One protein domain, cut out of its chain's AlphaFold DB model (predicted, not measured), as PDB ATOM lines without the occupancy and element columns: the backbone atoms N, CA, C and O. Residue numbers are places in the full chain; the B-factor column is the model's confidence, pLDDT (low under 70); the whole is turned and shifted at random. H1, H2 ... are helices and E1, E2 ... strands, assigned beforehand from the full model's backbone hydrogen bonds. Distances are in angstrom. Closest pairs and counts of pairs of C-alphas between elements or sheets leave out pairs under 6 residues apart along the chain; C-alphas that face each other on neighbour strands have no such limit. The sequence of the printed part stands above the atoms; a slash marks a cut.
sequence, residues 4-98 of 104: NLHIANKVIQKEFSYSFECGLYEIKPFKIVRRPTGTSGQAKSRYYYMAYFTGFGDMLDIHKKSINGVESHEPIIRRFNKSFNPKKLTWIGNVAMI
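This is residues 4 to 98 of the 104 residues of an uncharacterized protein of Shewanella sp. SG41-4 (UniProt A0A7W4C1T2). The model is a lopsided V: one arm is the long two-stranded hairpin of E1 and E2, and the other is the end of a four-stranded sheet where E3 and E4 run out to the small helix H1. The arms come together where the start of E1 comes near E5, and two long links, residues 55 to 70 and 76 to 94, bear no named element. The printed part has 95 residues, mostly strand in class, with named elements in the order E1, E2, E3, H1, E4, E5, E6. The larger sheet runs E5, E4, E3, E6 and, like the pair E1 and E2, is antiparallel. The whole is only just compact, close to loose, with a radius of gyration of the C-alphas of 14.9 A and spans of 40 by 30 by 22 A.

E1, residues 4 to 14, and E2, residues 17 to 27, form an antiparallel hairpin at 159 degrees; N 7 and O 23 are 2.9 A apart, within hydrogen-bond range. E1 bends by 53 degrees at residue 10, and E2 by 55 degrees at residue 24. E3, residues 31 to 36, is apart from E2. H1, residues 41 to 45, is not on the larger sheet, but only just, with 4 pairs of C-alphas within 10 A; its closest C-alphas to E3 are Lys 44 and Pro 36, 5.5 A apart. In H1, 0 of 1 O i to N i+4 pairs are within hydrogen-bond range, against 2 of 2 O i to N i+3 pairs. E4, residues 47 to 54, is antiparallel to E3 at 150 degrees, with N 50 and O 33 at 2.9 A. E5, residues 71 to 75, makes a hairpin with E4, antiparallel at 148 degrees, with N 53 and O 72 at 3.0 A. The closest C-alphas of E1 and E5 are those of Leu 5 and Glu 74, 6.5 A apart. E6, residues 95 to 97, is antiparallel to E3 at 167 degrees, with N 32 and O 96 at 2.8 A. E5 and E6 are the edge strands of this sheet, which is only just strongly twisted, its C-alphas up to 4.1 A off the best plane.

E1 begins at C-alpha 4 (19.850, -50.190, 20.689) and is 28.1 A long; E2 is 28.9 A. E3 is 16.6 A, H1 7.8 A, E4 22.9 A and E5 14.1 A. E6 is 6.3 A and ends at C-alpha 97 (14.298, -34.143, 16.862).

The C-alphas farthest apart are those of Glu 15 and Thr 90, 45.6 A. The printed part has no cut. The links E4 to E5 and E5 to E6 are long, with 16 and 19 residues. Mean pLDDT of the printed part is 90.2; residues 43 to 45 are under 70.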
ATOM      1  N   ASN A   4      18.884 -49.418  19.918       96.56
ATOM      2  CA  ASN A   4      19.850 -50.190  20.689       96.56
ATOM      3  C   ASN A   4      21.233 -49.541  20.585       96.56
ATOM      4  O   ASN A   4      21.824 -49.540  19.498       96.56
ATOM      5  N   LEU A   5      21.762 -48.993  21.676       94.81
ATOM      6  CA  LEU A   5      23.093 -48.378  21.706       94.81
ATOM      7  C   LEU A   5      24.070 -49.247  22.490       94.81
ATOM      8  O   LEU A   5      23.702 -49.896  23.465       94.81
ATOM      9  N   HIS A   6      25.318 -49.257  22.033       93.62
ATOM     10  CA  HIS A   6      26.416 -49.964  22.675       93.62
ATOM     11  C   HIS A   6      27.182 -48.961  23.538       93.62
ATOM     12  O   HIS A   6      27.810 -48.061  22.991       93.62
ATOM     13  N   ILE A   7      27.072 -49.091  24.857       92.50
ATOM     14  CA  ILE A   7      27.480 -48.080  25.838       92.50
ATOM     15  C   ILE A   7      28.599 -48.616  26.716       92.50
ATOM     16  O   ILE A   7      28.533 -49.761  27.153       92.50
ATOM     17  N   ALA A   8      29.597 -47.778  26.998       91.00
ATOM     18  CA  ALA A   8      30.650 -48.089  27.954       91.00
ATOM     19  C   ALA A   8      30.142 -48.006  29.405       91.00
ATOM     20  O   ALA A   8      29.674 -46.962  29.861       91.00
ATOM     21  N   ASN A   9      30.314 -49.104  30.138       92.12
ATOM     22  CA  ASN A   9      29.999 -49.210  31.564       92.12
ATOM     23  C   ASN A   9      31.267 -49.193  32.424       92.12
ATOM     24  O   ASN A   9      31.238 -48.850  33.599       92.12
ATOM     25  N   LYS A  10      32.411 -49.594  31.850       91.12
ATOM     26  CA  LYS A  10      33.684 -49.658  32.574       91.12
ATOM     27  C   LYS A  10      34.859 -49.373  31.661       91.12
ATOM     28  O   LYS A  10      34.978 -49.957  30.586       91.12
ATOM     29  N   VAL A  11      35.780 -48.538  32.135       90.31
ATOM     30  CA  VAL A  11      37.073 -48.306  31.482       90.31
ATOM     31  C   VAL A  11      38.130 -49.205  32.115       90.31
ATOM     32  O   VAL A  11      38.403 -49.127  33.315       90.31
ATOM     33  N   ILE A  12      38.757 -50.038  31.292       90.06
ATOM     34  CA  ILE A  12      39.875 -50.907  31.648       90.06
ATOM     35  C   ILE A  12      41.148 -50.267  31.089       90.06
ATOM     36  O   ILE A  12      41.391 -50.284  29.880       90.06
ATOM     37  N   GLN A  13      41.957 -49.700  31.981       88.38
ATOM     38  CA  GLN A  13      43.250 -49.109  31.644       88.38
ATOM     39  C   GLN A  13      44.329 -50.194  31.662       88.38
ATOM     40  O   GLN A  13      44.475 -50.912  32.650       88.38
ATOM     41  N   LYS A  14      45.062 -50.315  30.558       87.25
ATOM     42  CA  LYS A  14      46.247 -51.163  30.400       87.25
ATOM     43  C   LYS A  14      47.470 -50.266  30.206       87.25
ATOM     44  O   LYS A  14      47.326 -49.080  29.929       87.25
ATOM     45  N   GLU A  15      48.660 -50.849  30.308       87.50
ATOM     46  CA  GLU A  15      49.946 -50.135  30.292       87.50
ATOM     47  C   GLU A  15      50.101 -49.151  29.115       87.50
ATOM     48  O   GLU A  15      50.536 -48.022  29.311       87.50
ATOM     49  N   PHE A  16      49.631 -49.527  27.918       89.56
ATOM     50  CA  PHE A  16      49.699 -48.686  26.709       89.56
ATOM     51  C   PHE A  16      48.366 -48.571  25.954       89.56
ATOM     52  O   PHE A  16      48.339 -48.188  24.786       89.56
ATOM     53  N   SER A  17      47.242 -48.960  26.568       85.50
ATOM     54  CA  SER A  17      45.942 -48.935  25.883       85.50
ATOM     55  C   SER A  17      44.760 -48.812  26.834       85.50
ATOM     56  O   SER A  17      44.838 -49.140  28.016       85.50
ATOM     57  N   TYR A  18      43.632 -48.376  26.283       82.56
ATOM     58  CA  TYR A  18      42.337 -48.448  26.942       82.56
ATOM     59  C   TYR A  18      41.488 -49.526  26.278       82.56
ATOM     60  O   TYR A  18      41.502 -49.698  25.059       82.56
ATOM     61  N   SER A  19      40.724 -50.238  27.093       89.44
ATOM     62  CA  SER A  19      39.623 -51.087  26.646       89.44
ATOM     63  C   SER A  19      38.377 -50.739  27.446       89.44
ATOM     64  O   SER A  19      38.478 -50.198  28.545       89.44
ATOM     65  N   PHE A  20      37.206 -51.021  26.889       90.31
ATOM     66  CA  PHE A  20      35.933 -50.700  27.515       90.31
ATOM     67  C   PHE A  20      35.114 -51.976  27.655       90.31
ATOM     68  O   PHE A  20      35.019 -52.759  26.709       90.31
ATOM     69  N   GLU A  21      34.545 -52.183  28.836       92.44
ATOM     70  CA  GLU A  21      33.450 -53.128  29.010       92.44
ATOM     71  C   GLU A  21      32.160 -52.392  28.669       92.44
ATOM     72  O   GLU A  21      31.885 -51.317  29.219       92.44
ATOM     73  N   CYS A  22      31.397 -52.952  27.738       92.12
ATOM     74  CA  CYS A  22      30.230 -52.297  27.177       92.12
ATOM     75  C   CYS A  22      28.984 -53.175  27.299       92.12
ATOM     76  O   CYS A  22      29.061 -54.397  27.175       92.12
ATOM     77  N   GLY A  23      27.833 -52.534  27.479       92.62
ATOM     78  CA  GLY A  23      26.513 -53.156  27.417       92.62
ATOM     79  C   GLY A  23      25.717 -52.681  26.202       92.62
ATOM     80  O   GLY A  23      26.023 -51.648  25.602       92.62
ATOM     81  N   LEU A  24      24.688 -53.441  25.826       94.06
ATOM     82  CA  LEU A  24      23.712 -53.038  24.812       94.06
ATOM     83  C   LEU A  24      22.417 -52.609  25.509       94.06
ATOM     84  O   LEU A  24      21.877 -53.375  26.302       94.06
ATOM     85  N   TYR A  25      21.921 -51.412  25.196       93.88
ATOM     86  CA  TYR A  25      20.766 -50.820  25.871       93.88
ATOM     87  C   TYR A  25      19.743 -50.260  24.890       93.88
ATOM     88  O   TYR A  25      20.102 -49.587  23.922       93.88
ATOM     89  N   GLU A  26      18.464 -50.481  25.188       94.44
ATOM     90  CA  GLU A  26      17.344 -49.844  24.501       94.44
ATOM     91  C   GLU A  26      17.127 -48.426  25.025       94.44
ATOM     92  O   GLU A  26      16.847 -48.207  26.201       94.44
ATOM     93  N   ILE A  27      17.256 -47.442  24.140       92.44
ATOM     94  CA  ILE A  27      17.228 -46.026  24.501       92.44
ATOM     95  C   ILE A  27      16.237 -45.278  23.629       92.44
ATOM     96  O   ILE A  27      16.149 -45.484  22.416       92.44
ATOM     97  N   LYS A  28      15.521 -44.344  24.257       93.38
ATOM     98  CA  LYS A  28      14.716 -43.331  23.579       93.38
ATOM     99  C   LYS A  28      15.526 -42.028  23.482       93.38
ATOM    100  O   LYS A  28      15.519 -41.247  24.432       93.38
ATOM    101  N   PRO A  29      16.241 -41.777  22.372       94.94
ATOM    102  CA  PRO A  29      17.000 -40.544  22.211       94.94
ATOM    103  C   PRO A  29      16.055 -39.351  22.092       94.94
ATOM    104  O   PRO A  29      14.950 -39.484  21.564       94.94
ATOM    105  N   PHE A  30      16.502 -38.172  22.518       95.44
ATOM    106  CA  PHE A  30      15.751 -36.930  22.309       95.44
ATOM    107  C   PHE A  30      16.076 -36.279  20.954       95.44
ATOM    108  O   PHE A  30      15.222 -35.604  20.373       95.44
ATOM    109  N   LYS A  31      17.272 -36.531  20.402       95.56
ATOM    110  CA  LYS A  31      17.657 -36.135  19.036       95.56
ATOM    111  C   LYS A  31      18.579 -37.172  18.388       95.56
ATOM    112  O   LYS A  31      19.320 -37.881  19.067       95.56
ATOM    113  N   ILE A  32      18.551 -37.233  17.061       96.75
ATOM    114  CA  ILE A  32      19.536 -37.943  16.241       96.75
ATOM    115  C   ILE A  32      20.262 -36.930  15.365       96.75
ATOM    116  O   ILE A  32      19.634 -36.082  14.737       96.75
ATOM    117  N   VAL A  33      21.583 -37.048  15.276       96.50
ATOM    118  CA  VAL A  33      22.412 -36.200  14.414       96.50
ATOM    119  C   VAL A  33      23.068 -37.046  13.333       96.50
ATOM    120  O   VAL A  33      23.686 -38.068  13.631       96.50
ATOM    121  N   ARG A  34      22.974 -36.610  12.075       94.31
ATOM    122  CA  ARG A  34      23.763 -37.185  10.978       94.31
ATOM    123  C   ARG A  34      25.128 -36.498  10.916       94.31
ATOM    124  O   ARG A  34      25.214 -35.270  10.893       94.31
ATOM    125  N   ARG A  35      26.200 -37.285  10.885       90.62
ATOM    126  CA  ARG A  35      27.586 -36.806  10.804       90.62
ATOM    127  C   ARG A  35      28.235 -37.346   9.527       90.62
ATOM    128  O   ARG A  35      28.069 -38.534   9.240       90.62
ATOM    129  N   PRO A  36      28.922 -36.507   8.733       87.81
ATOM    130  CA  PRO A  36      29.605 -36.974   7.532       87.81
ATOM    131  C   PRO A  36      30.731 -37.941   7.912       87.81
ATOM    132  O   PRO A  36      31.416 -37.738   8.913       87.81
ATOM    133  N   THR A  37      30.929 -38.994   7.118       85.81
ATOM    134  CA  THR A  37      31.989 -39.993   7.364       85.81
ATOM    135  C   THR A  37      33.361 -39.582   6.823       85.81
ATOM    136  O   THR A  37      34.336 -40.293   7.036       85.81
ATOM    137  N   GLY A  38      33.454 -38.455   6.119       78.31
ATOM    138  CA  GLY A  38      34.703 -37.933   5.574       78.31
ATOM    139  C   GLY A  38      34.571 -36.483   5.119       78.31
ATOM    140  O   GLY A  38      33.465 -35.951   5.001       78.31
ATOM    141  N   THR A  39      35.711 -35.842   4.875       74.38
ATOM    142  CA  THR A  39      35.805 -34.417   4.515       74.38
ATOM    143  C   THR A  39      35.815 -34.171   3.004       74.38
ATOM    144  O   THR A  39      35.494 -33.065   2.569       74.38
ATOM    145  N   SER A  40      36.113 -35.188   2.188       74.44
ATOM    146  CA  SER A  40      36.216 -35.080   0.729       74.44
ATOM    147  C   SER A  40      35.680 -36.320  -0.004       74.44
ATOM    148  O   SER A  40      35.448 -37.381   0.586       74.44
ATOM    149  N   GLY A  41      35.439 -36.168  -1.311       72.75
ATOM    150  CA  GLY A  41      35.044 -37.254  -2.213       72.75
ATOM    151  C   GLY A  41      33.728 -37.950  -1.844       72.75
ATOM    152  O   GLY A  41      32.853 -37.384  -1.187       72.75
ATOM    153  N   GLN A  42      33.592 -39.216  -2.253       72.06
ATOM    154  CA  GLN A  42      32.390 -40.023  -1.992       72.06
ATOM    155  C   GLN A  42      32.105 -40.246  -0.494       72.06
ATOM    156  O   GLN A  42      30.970 -40.545  -0.119       72.06
ATOM    157  N   ALA A  43      33.108 -40.084   0.375       68.50
ATOM    158  CA  ALA A  43      32.959 -40.224   1.821       68.50
ATOM    159  C   ALA A  43      32.151 -39.074   2.459       68.50
ATOM    160  O   ALA A  43      31.530 -39.278   3.504       68.50
ATOM    161  N   LYS A  44      32.088 -37.897   1.816       67.69
ATOM    162  CA  LYS A  44      31.251 -36.764   2.256       67.69
ATOM    163  C   LYS A  44      29.752 -37.049   2.104       67.69
ATOM    164  O   LYS A  44      28.947 -36.535   2.875       67.69
ATOM    165  N   SER A  45      29.384 -37.892   1.138       67.69
ATOM    166  CA  SER A  45      27.991 -38.276   0.860       67.69
ATOM    167  C   SER A  45      27.476 -39.395   1.769       67.69
ATOM    168  O   SER A  45      26.300 -39.754   1.714       67.69
ATOM    169  N   ARG A  46      28.351 -39.978   2.594       82.69
ATOM    170  CA  ARG A  46      28.013 -41.033   3.545       82.69
ATOM    171  C   ARG A  46      27.891 -40.432   4.942       82.69
ATOM    172  O   ARG A  46      28.690 -39.588   5.347       82.69
ATOM    173  N   TYR A  47      26.884 -40.891   5.675       87.12
ATOM    174  CA  TYR A  47      26.608 -40.441   7.033       87.12
ATOM    175  C   TYR A  47      26.634 -41.609   8.008       87.12
ATOM    176  O   TYR A  47      26.108 -42.686   7.707       87.12
ATOM    177  N   TYR A  48      27.169 -41.359   9.198       92.12
ATOM    178  CA  TYR A  48      26.827 -42.124  10.390       92.12
ATOM    179  C   TYR A  48      25.845 -41.317  11.244       92.12
ATOM    180  O   TYR A  48      25.706 -40.100  11.087       92.12
ATOM    181  N   TYR A  49      25.115 -42.009  12.111       95.12
ATOM    182  CA  TYR A  49      24.046 -41.423  12.908       95.12
ATOM    183  C   TYR A  49      24.405 -41.538  14.381       95.12
ATOM    184  O   TYR A  49      24.734 -42.627  14.841       95.12
ATOM    185  N   MET A  50      24.331 -40.426  15.101       96.62
ATOM    186  CA  MET A  50      24.547 -40.352  16.544       96.62
ATOM    187  C   MET A  50      23.201 -40.180  17.235       96.62
ATOM    188  O   MET A  50      22.451 -39.268  16.886       96.62
ATOM    189  N   ALA A  51      22.903 -41.037  18.202       96.56
ATOM    190  CA  ALA A  51      21.775 -40.873  19.106       96.56
ATOM    191  C   ALA A  51      22.231 -40.067  20.322       96.56
ATOM    192  O   ALA A  51      23.246 -40.404  20.923       96.56
ATOM    193  N   TYR A  52      21.482 -39.027  20.676       96.06
ATOM    194  CA  TYR A  52      21.717 -38.223  21.873       96.06
ATOM    195  C   TYR A  52      20.634 -38.517  22.908       96.06
ATOM    196  O   TYR A  52      19.441 -38.550  22.583       96.06
ATOM    197  N   PHE A  53      21.063 -38.742  24.142       94.69
ATOM    198  CA  PHE A  53      20.233 -39.193  25.252       94.69
ATOM    199  C   PHE A  53      20.821 -38.702  26.577       94.69
ATOM    200  O   PHE A  53      21.959 -38.240  26.632       94.69
ATOM    201  N   THR A  54      20.029 -38.758  27.641       93.88
ATOM    202  CA  THR A  54      20.519 -38.507  28.999       93.88
ATOM    203  C   THR A  54      21.114 -39.804  29.530       93.88
ATOM    204  O   THR A  54      20.437 -40.833  29.483       93.88
ATOM    205  N   GLY A  55      22.365 -39.776  29.989       91.12
ATOM    206  CA  GLY A  55      23.025 -40.952  30.551       91.12
ATOM    207  C   GLY A  55      22.261 -41.513  31.752       91.12
ATOM    208  O   GLY A  55      21.541 -40.787  32.439       91.12
ATOM    209  N   PHE A  56      22.406 -42.815  31.986       88.69
ATOM    210  CA  PHE A  56      21.664 -43.570  32.996       88.69
ATOM    211  C   PHE A  56      22.526 -44.705  33.567       88.69
ATOM    212  O   PHE A  56      23.494 -45.130  32.936       88.69
ATOM    213  N   GLY A  57      22.145 -45.217  34.742       87.00
ATOM    214  CA  GLY A  57      22.789 -46.378  35.369       87.00
ATOM    215  C   GLY A  57      24.296 -46.195  35.582       87.00
ATOM    216  O   GLY A  57      24.743 -45.121  35.988       87.00
ATOM    217  N   ASP A  58      25.063 -47.240  35.266       85.06
ATOM    218  CA  ASP A  58      26.521 -47.317  35.449       85.06
ATOM    219  C   ASP A  58      27.324 -46.787  34.249       85.06
ATOM    220  O   ASP A  58      28.480 -47.155  34.052       85.06
ATOM    221  N   MET A  59      26.731 -45.946  33.399       91.62
ATOM    222  CA  MET A  59      27.436 -45.393  32.244       91.62
ATOM    223  C   MET A  59      28.589 -44.480  32.690       91.62
ATOM    224  O   MET A  59      28.385 -43.556  33.489       91.62
ATOM    225  N   LEU A  60      29.786 -44.704  32.134       90.19
ATOM    226  CA  LEU A  60      31.005 -43.971  32.493       90.19
ATOM    227  C   LEU A  60      31.657 -43.272  31.293       90.19
ATOM    228  O   LEU A  60      31.622 -43.770  30.168       90.19
ATOM    229  N   ASP A  61      32.324 -42.145  31.555       89.19
ATOM    230  CA  ASP A  61      33.248 -41.509  30.610       89.19
ATOM    231  C   ASP A  61      34.645 -42.168  30.610       89.19
ATOM    232  O   ASP A  61      34.946 -43.078  31.388       89.19
ATOM    233  N   ILE A  62      35.546 -41.674  29.750       86.19
ATOM    234  CA  ILE A  62      36.932 -42.168  29.640       86.19
ATOM    235  C   ILE A  62      37.766 -41.983  30.921       86.19
ATOM    236  O   ILE A  62      38.795 -42.637  31.088       86.19
ATOM    237  N   HIS A  63      37.329 -41.112  31.832       88.06
ATOM    238  CA  HIS A  63      37.954 -40.836  33.122       88.06
ATOM    239  C   HIS A  63      37.271 -41.586  34.275       88.06
ATOM    240  O   HIS A  63      37.554 -41.291  35.436       88.06
ATOM    241  N   LYS A  64      36.409 -42.570  33.969       87.06
ATOM    242  CA  LYS A  64      35.632 -43.365  34.937       87.06
ATOM    243  C   LYS A  64      34.640 -42.532  35.756       87.06
ATOM    244  O   LYS A  64      34.237 -42.956  36.837       87.06
ATOM    245  N   LYS A  65      34.242 -41.355  35.271       90.69
ATOM    246  CA  LYS A  65      33.207 -40.540  35.913       90.69
ATOM    247  C   LYS A  65      31.841 -40.982  35.421       90.69
ATOM    248  O   LYS A  65      31.665 -41.237  34.231       90.69
ATOM    249  N   SER A  66      30.879 -41.057  36.339       92.19
ATOM    250  CA  SER A  66      29.487 -41.309  35.972       92.19
ATOM    251  C   SER A  66      28.971 -40.187  35.080       92.19
ATOM    252  O   SER A  66      29.209 -39.011  35.356       92.19
ATOM    253  N   ILE A  67      28.245 -40.565  34.032       93.69
ATOM    254  CA  ILE A  67      27.534 -39.625  33.158       93.69
ATOM    255  C   ILE A  67      26.015 -39.745  33.298       93.69
ATOM    256  O   ILE A  67      25.260 -39.311  32.427       93.69
ATOM    257  N   ASN A  68      25.551 -40.317  34.412       92.81
ATOM    258  CA  ASN A  68      24.137 -40.349  34.755       92.81
ATOM    259  C   ASN A  68      23.578 -38.919  34.862       92.81
ATOM    260  O   ASN A  68      24.178 -38.054  35.498       92.81
ATOM    261  N   GLY A  69      22.443 -38.660  34.216       92.75
ATOM    262  CA  GLY A  69      21.822 -37.334  34.174       92.75
ATOM    263  C   GLY A  69      22.476 -36.341  33.204       92.75
ATOM    264  O   GLY A  69      21.942 -35.249  33.014       92.75
ATOM    265  N   VAL A  70      23.586 -36.699  32.549       93.56
ATOM    266  CA  VAL A  70      24.313 -35.819  31.620       93.56
ATOM    267  C   VAL A  70      23.902 -36.107  30.174       93.56
ATOM    268  O   VAL A  70      23.632 -37.253  29.815       93.56
ATOM    269  N   GLU A  71      23.851 -35.080  29.318       94.19
ATOM    270  CA  GLU A  71      23.715 -35.287  27.870       94.19
ATOM    271  C   GLU A  71      24.928 -36.063  27.345       94.19
ATOM    272  O   GLU A  71      26.063 -35.598  27.418       94.19
ATOM    273  N   SER A  72      24.664 -37.235  26.778       94.06
ATOM    274  CA  SER A  72      25.662 -38.075  26.133       94.06
ATOM    275  C   SER A  72      25.197 -38.487  24.741       94.06
ATOM    276  O   SER A  72      24.061 -38.226  24.321       94.06
ATOM    277  N   HIS A  73      26.100 -39.103  23.986       94.75
ATOM    278  CA  HIS A  73      25.819 -39.553  22.638       94.75
ATOM    279  C   HIS A  73      26.566 -40.833  22.282       94.75
ATOM    280  O   HIS A  73      27.735 -40.999  22.614       94.75
ATOM    281  N   GLU A  74      25.920 -41.690  21.499       94.69
ATOM    282  CA  GLU A  74      26.537 -42.908  20.971       94.69
ATOM    283  C   GLU A  74      26.141 -43.141  19.509       94.69
ATOM    284  O   GLU A  74      25.053 -42.728  19.076       94.69
ATOM    285  N   PRO A  75      27.000 -43.797  18.707       95.19
ATOM    286  CA  PRO A  75      26.675 -44.114  17.331       95.19
ATOM    287  C   PRO A  75      25.586 -45.188  17.260       95.19
ATOM    288  O   PRO A  75      25.638 -46.229  17.915       95.19
ATOM    289  N   ILE A  76      24.616 -44.982  16.372       95.75
ATOM    290  CA  ILE A  76      23.616 -45.991  16.024       95.75
ATOM    291  C   ILE A  76      24.269 -46.999  15.078       95.75
ATOM    292  O   ILE A  76      24.382 -46.777  13.866       95.75
ATOM    293  N   ILE A  77      24.690 -48.140  15.621       94.06
ATOM    294  CA  ILE A  77      25.284 -49.212  14.823       94.06
ATOM    295  C   ILE A  77      24.165 -50.024  14.159       94.06
ATOM    296  O   ILE A  77      23.343 -50.656  14.828       94.06
ATOM    297  N   ARG A  78      24.157 -50.050  12.818       90.50
ATOM    298  CA  ARG A  78      23.137 -50.728  11.988       90.50
ATOM    299  C   ARG A  78      22.923 -52.197  12.346       90.50
ATOM    300  O   ARG A  78      21.788 -52.660  12.301       90.50
ATOM    301  N   ARG A  79      23.984 -52.915  12.734       93.44
ATOM    302  CA  ARG A  79      23.906 -54.341  13.101       93.44
ATOM    303  C   ARG A  79      22.962 -54.605  14.283       93.44
ATOM    304  O   ARG A  79      22.291 -55.628  14.285       93.44
ATOM    305  N   PHE A  80      22.877 -53.663  15.226       94.50
ATOM    306  CA  PHE A  80      22.001 -53.725  16.405       94.50
ATOM    307  C   PHE A  80      20.637 -53.052  16.170       94.50
ATOM    308  O   PHE A  80      19.725 -53.169  16.979       94.50
ATOM    309  N   ASN A  81      20.487 -52.349  15.044       95.44
ATOM    310  CA  ASN A  81      19.338 -51.505  14.728       95.44
ATOM    311  C   ASN A  81      18.862 -51.752  13.290       95.44
ATOM    312  O   ASN A  81      18.788 -50.826  12.481       95.44
ATOM    313  N   LYS A  82      18.565 -53.008  12.934       92.62
ATOM    314  CA  LYS A  82      18.185 -53.372  11.555       92.62
ATOM    315  C   LYS A  82      16.922 -52.644  11.068       92.62
ATOM    316  O   LYS A  82      16.823 -52.324   9.888       92.62
ATOM    317  N   SER A  83      15.998 -52.335  11.978       90.19
ATOM    318  CA  SER A  83      14.751 -51.603  11.708       90.19
ATOM    319  C   SER A  83      14.919 -50.080  11.642       90.19
ATOM    320  O   SER A  83      14.002 -49.384  11.202       90.19
ATOM    321  N   PHE A  84      16.073 -49.533  12.045       92.69
ATOM    322  CA  PHE A  84      16.307 -48.093  12.015       92.69
ATOM    323  C   PHE A  84      16.320 -47.583  10.573       92.69
ATOM    324  O   PHE A  84      17.203 -47.913   9.779       92.69
ATOM    325  N   ASN A  85      15.352 -46.737  10.223       91.31
ATOM    326  CA  ASN A  85      15.261 -46.133   8.901       91.31
ATOM    327  C   ASN A  85      15.338 -44.599   8.996       91.31
ATOM    328  O   ASN A  85      14.319 -43.957   9.250       91.31
ATOM    329  N   PRO A  86      16.509 -43.987   8.740       89.06
ATOM    330  CA  PRO A  86      16.696 -42.544   8.876       89.06
ATOM    331  C   PRO A  86      15.883 -41.729   7.862       89.06
ATOM    332  O   PRO A  86      15.647 -40.550   8.098       89.06
ATOM    333  N   LYS A  87      15.417 -42.332   6.754       89.44
ATOM    334  CA  LYS A  87      14.564 -41.646   5.767       89.44
ATOM    335  C   LYS A  87      13.153 -41.362   6.293       89.44
ATOM    336  O   LYS A  87      12.471 -40.519   5.733       89.44
ATOM    337  N   LYS A  88      12.717 -42.071   7.342       90.31
ATOM    338  CA  LYS A  88      11.405 -41.878   7.980       90.31
ATOM    339  C   LYS A  88      11.415 -40.795   9.067       90.31
ATOM    340  O   LYS A  88      10.393 -40.581   9.706       90.31
ATOM    341  N   LEU A  89      12.561 -40.160   9.318       92.00
ATOM    342  CA  LEU A  89      12.688 -39.093  10.306       92.00
ATOM    343  C   LEU A  89      12.501 -37.725   9.650       92.00
ATOM    344  O   LEU A  89      12.941 -37.510   8.521       92.00
ATOM    345  N   THR A  90      11.911 -36.792  10.392       93.19
ATOM    346  CA  THR A  90      11.841 -35.383  10.001       93.19
ATOM    347  C   THR A  90      13.161 -34.702  10.355       93.19
ATOM    348  O   THR A  90      13.539 -34.643  11.524       93.19
ATOM    349  N   TRP A  91      13.875 -34.206   9.345       92.75
ATOM    350  CA  TRP A  91      15.195 -33.590   9.502       92.75
ATOM    351  C   TRP A  91      15.123 -32.068   9.380       92.75
ATOM    352  O   TRP A  91      14.579 -31.548   8.410       92.75
ATOM    353  N   ILE A  92      15.764 -31.366  10.313       94.06
ATOM    354  CA  ILE A  92      16.066 -29.933  10.241       94.06
ATOM    355  C   ILE A  92      17.588 -29.814  10.139       94.06
ATOM    356  O   ILE A  92      18.326 -30.064  11.096       94.06
ATOM    357  N   GLY A  93      18.085 -29.519   8.937       92.19
ATOM    358  CA  GLY A  93      19.516 -29.605   8.649       92.19
ATOM    359  C   GLY A  93      20.050 -31.016   8.920       92.19
ATOM    360  O   GLY A  93      19.617 -31.983   8.296       92.19
ATOM    361  N   ASN A  94      21.003 -31.142   9.850       93.31
ATOM    362  CA  ASN A  94      21.624 -32.421  10.222       93.31
ATOM    363  C   ASN A  94      21.017 -33.074  11.472       93.31
ATOM    364  O   ASN A  94      21.566 -34.062  11.961       93.31
ATOM    365  N   VAL A  95      19.915 -32.537  11.995       95.44
ATOM    366  CA  VAL A  95      19.318 -32.976  13.256       95.44
ATOM    367  C   VAL A  95      17.893 -33.456  13.012       95.44
ATOM    368  O   VAL A  95      17.108 -32.781  12.352       95.44
ATOM    369  N   ALA A  96      17.555 -34.620  13.551       95.38
ATOM    370  CA  ALA A  96      16.187 -35.100  13.680       95.38
ATOM    371  C   ALA A  96      15.805 -35.056  15.161       95.38
ATOM    372  O   ALA A  96      16.366 -35.793  15.975       95.38
ATOM    373  N   MET A  97      14.865 -34.183  15.515       94.56
ATOM    374  CA  MET A  97      14.298 -34.143  16.862       94.56
ATOM    375  C   MET A  97      13.320 -35.308  17.007       94.56
ATOM    376  O   MET A  97      12.451 -35.498  16.162       94.56
ATOM    377  N   ILE A  98      13.475 -36.110  18.058       89.06
ATOM    378  CA  ILE A  98      12.670 -37.327  18.256       89.06
ATOM    379  C   ILE A  98      11.467 -37.064  19.172       89.06
ATOM    380  O   ILE A  98      10.549 -37.879  19.223       89.06
TER     381      ILE A  98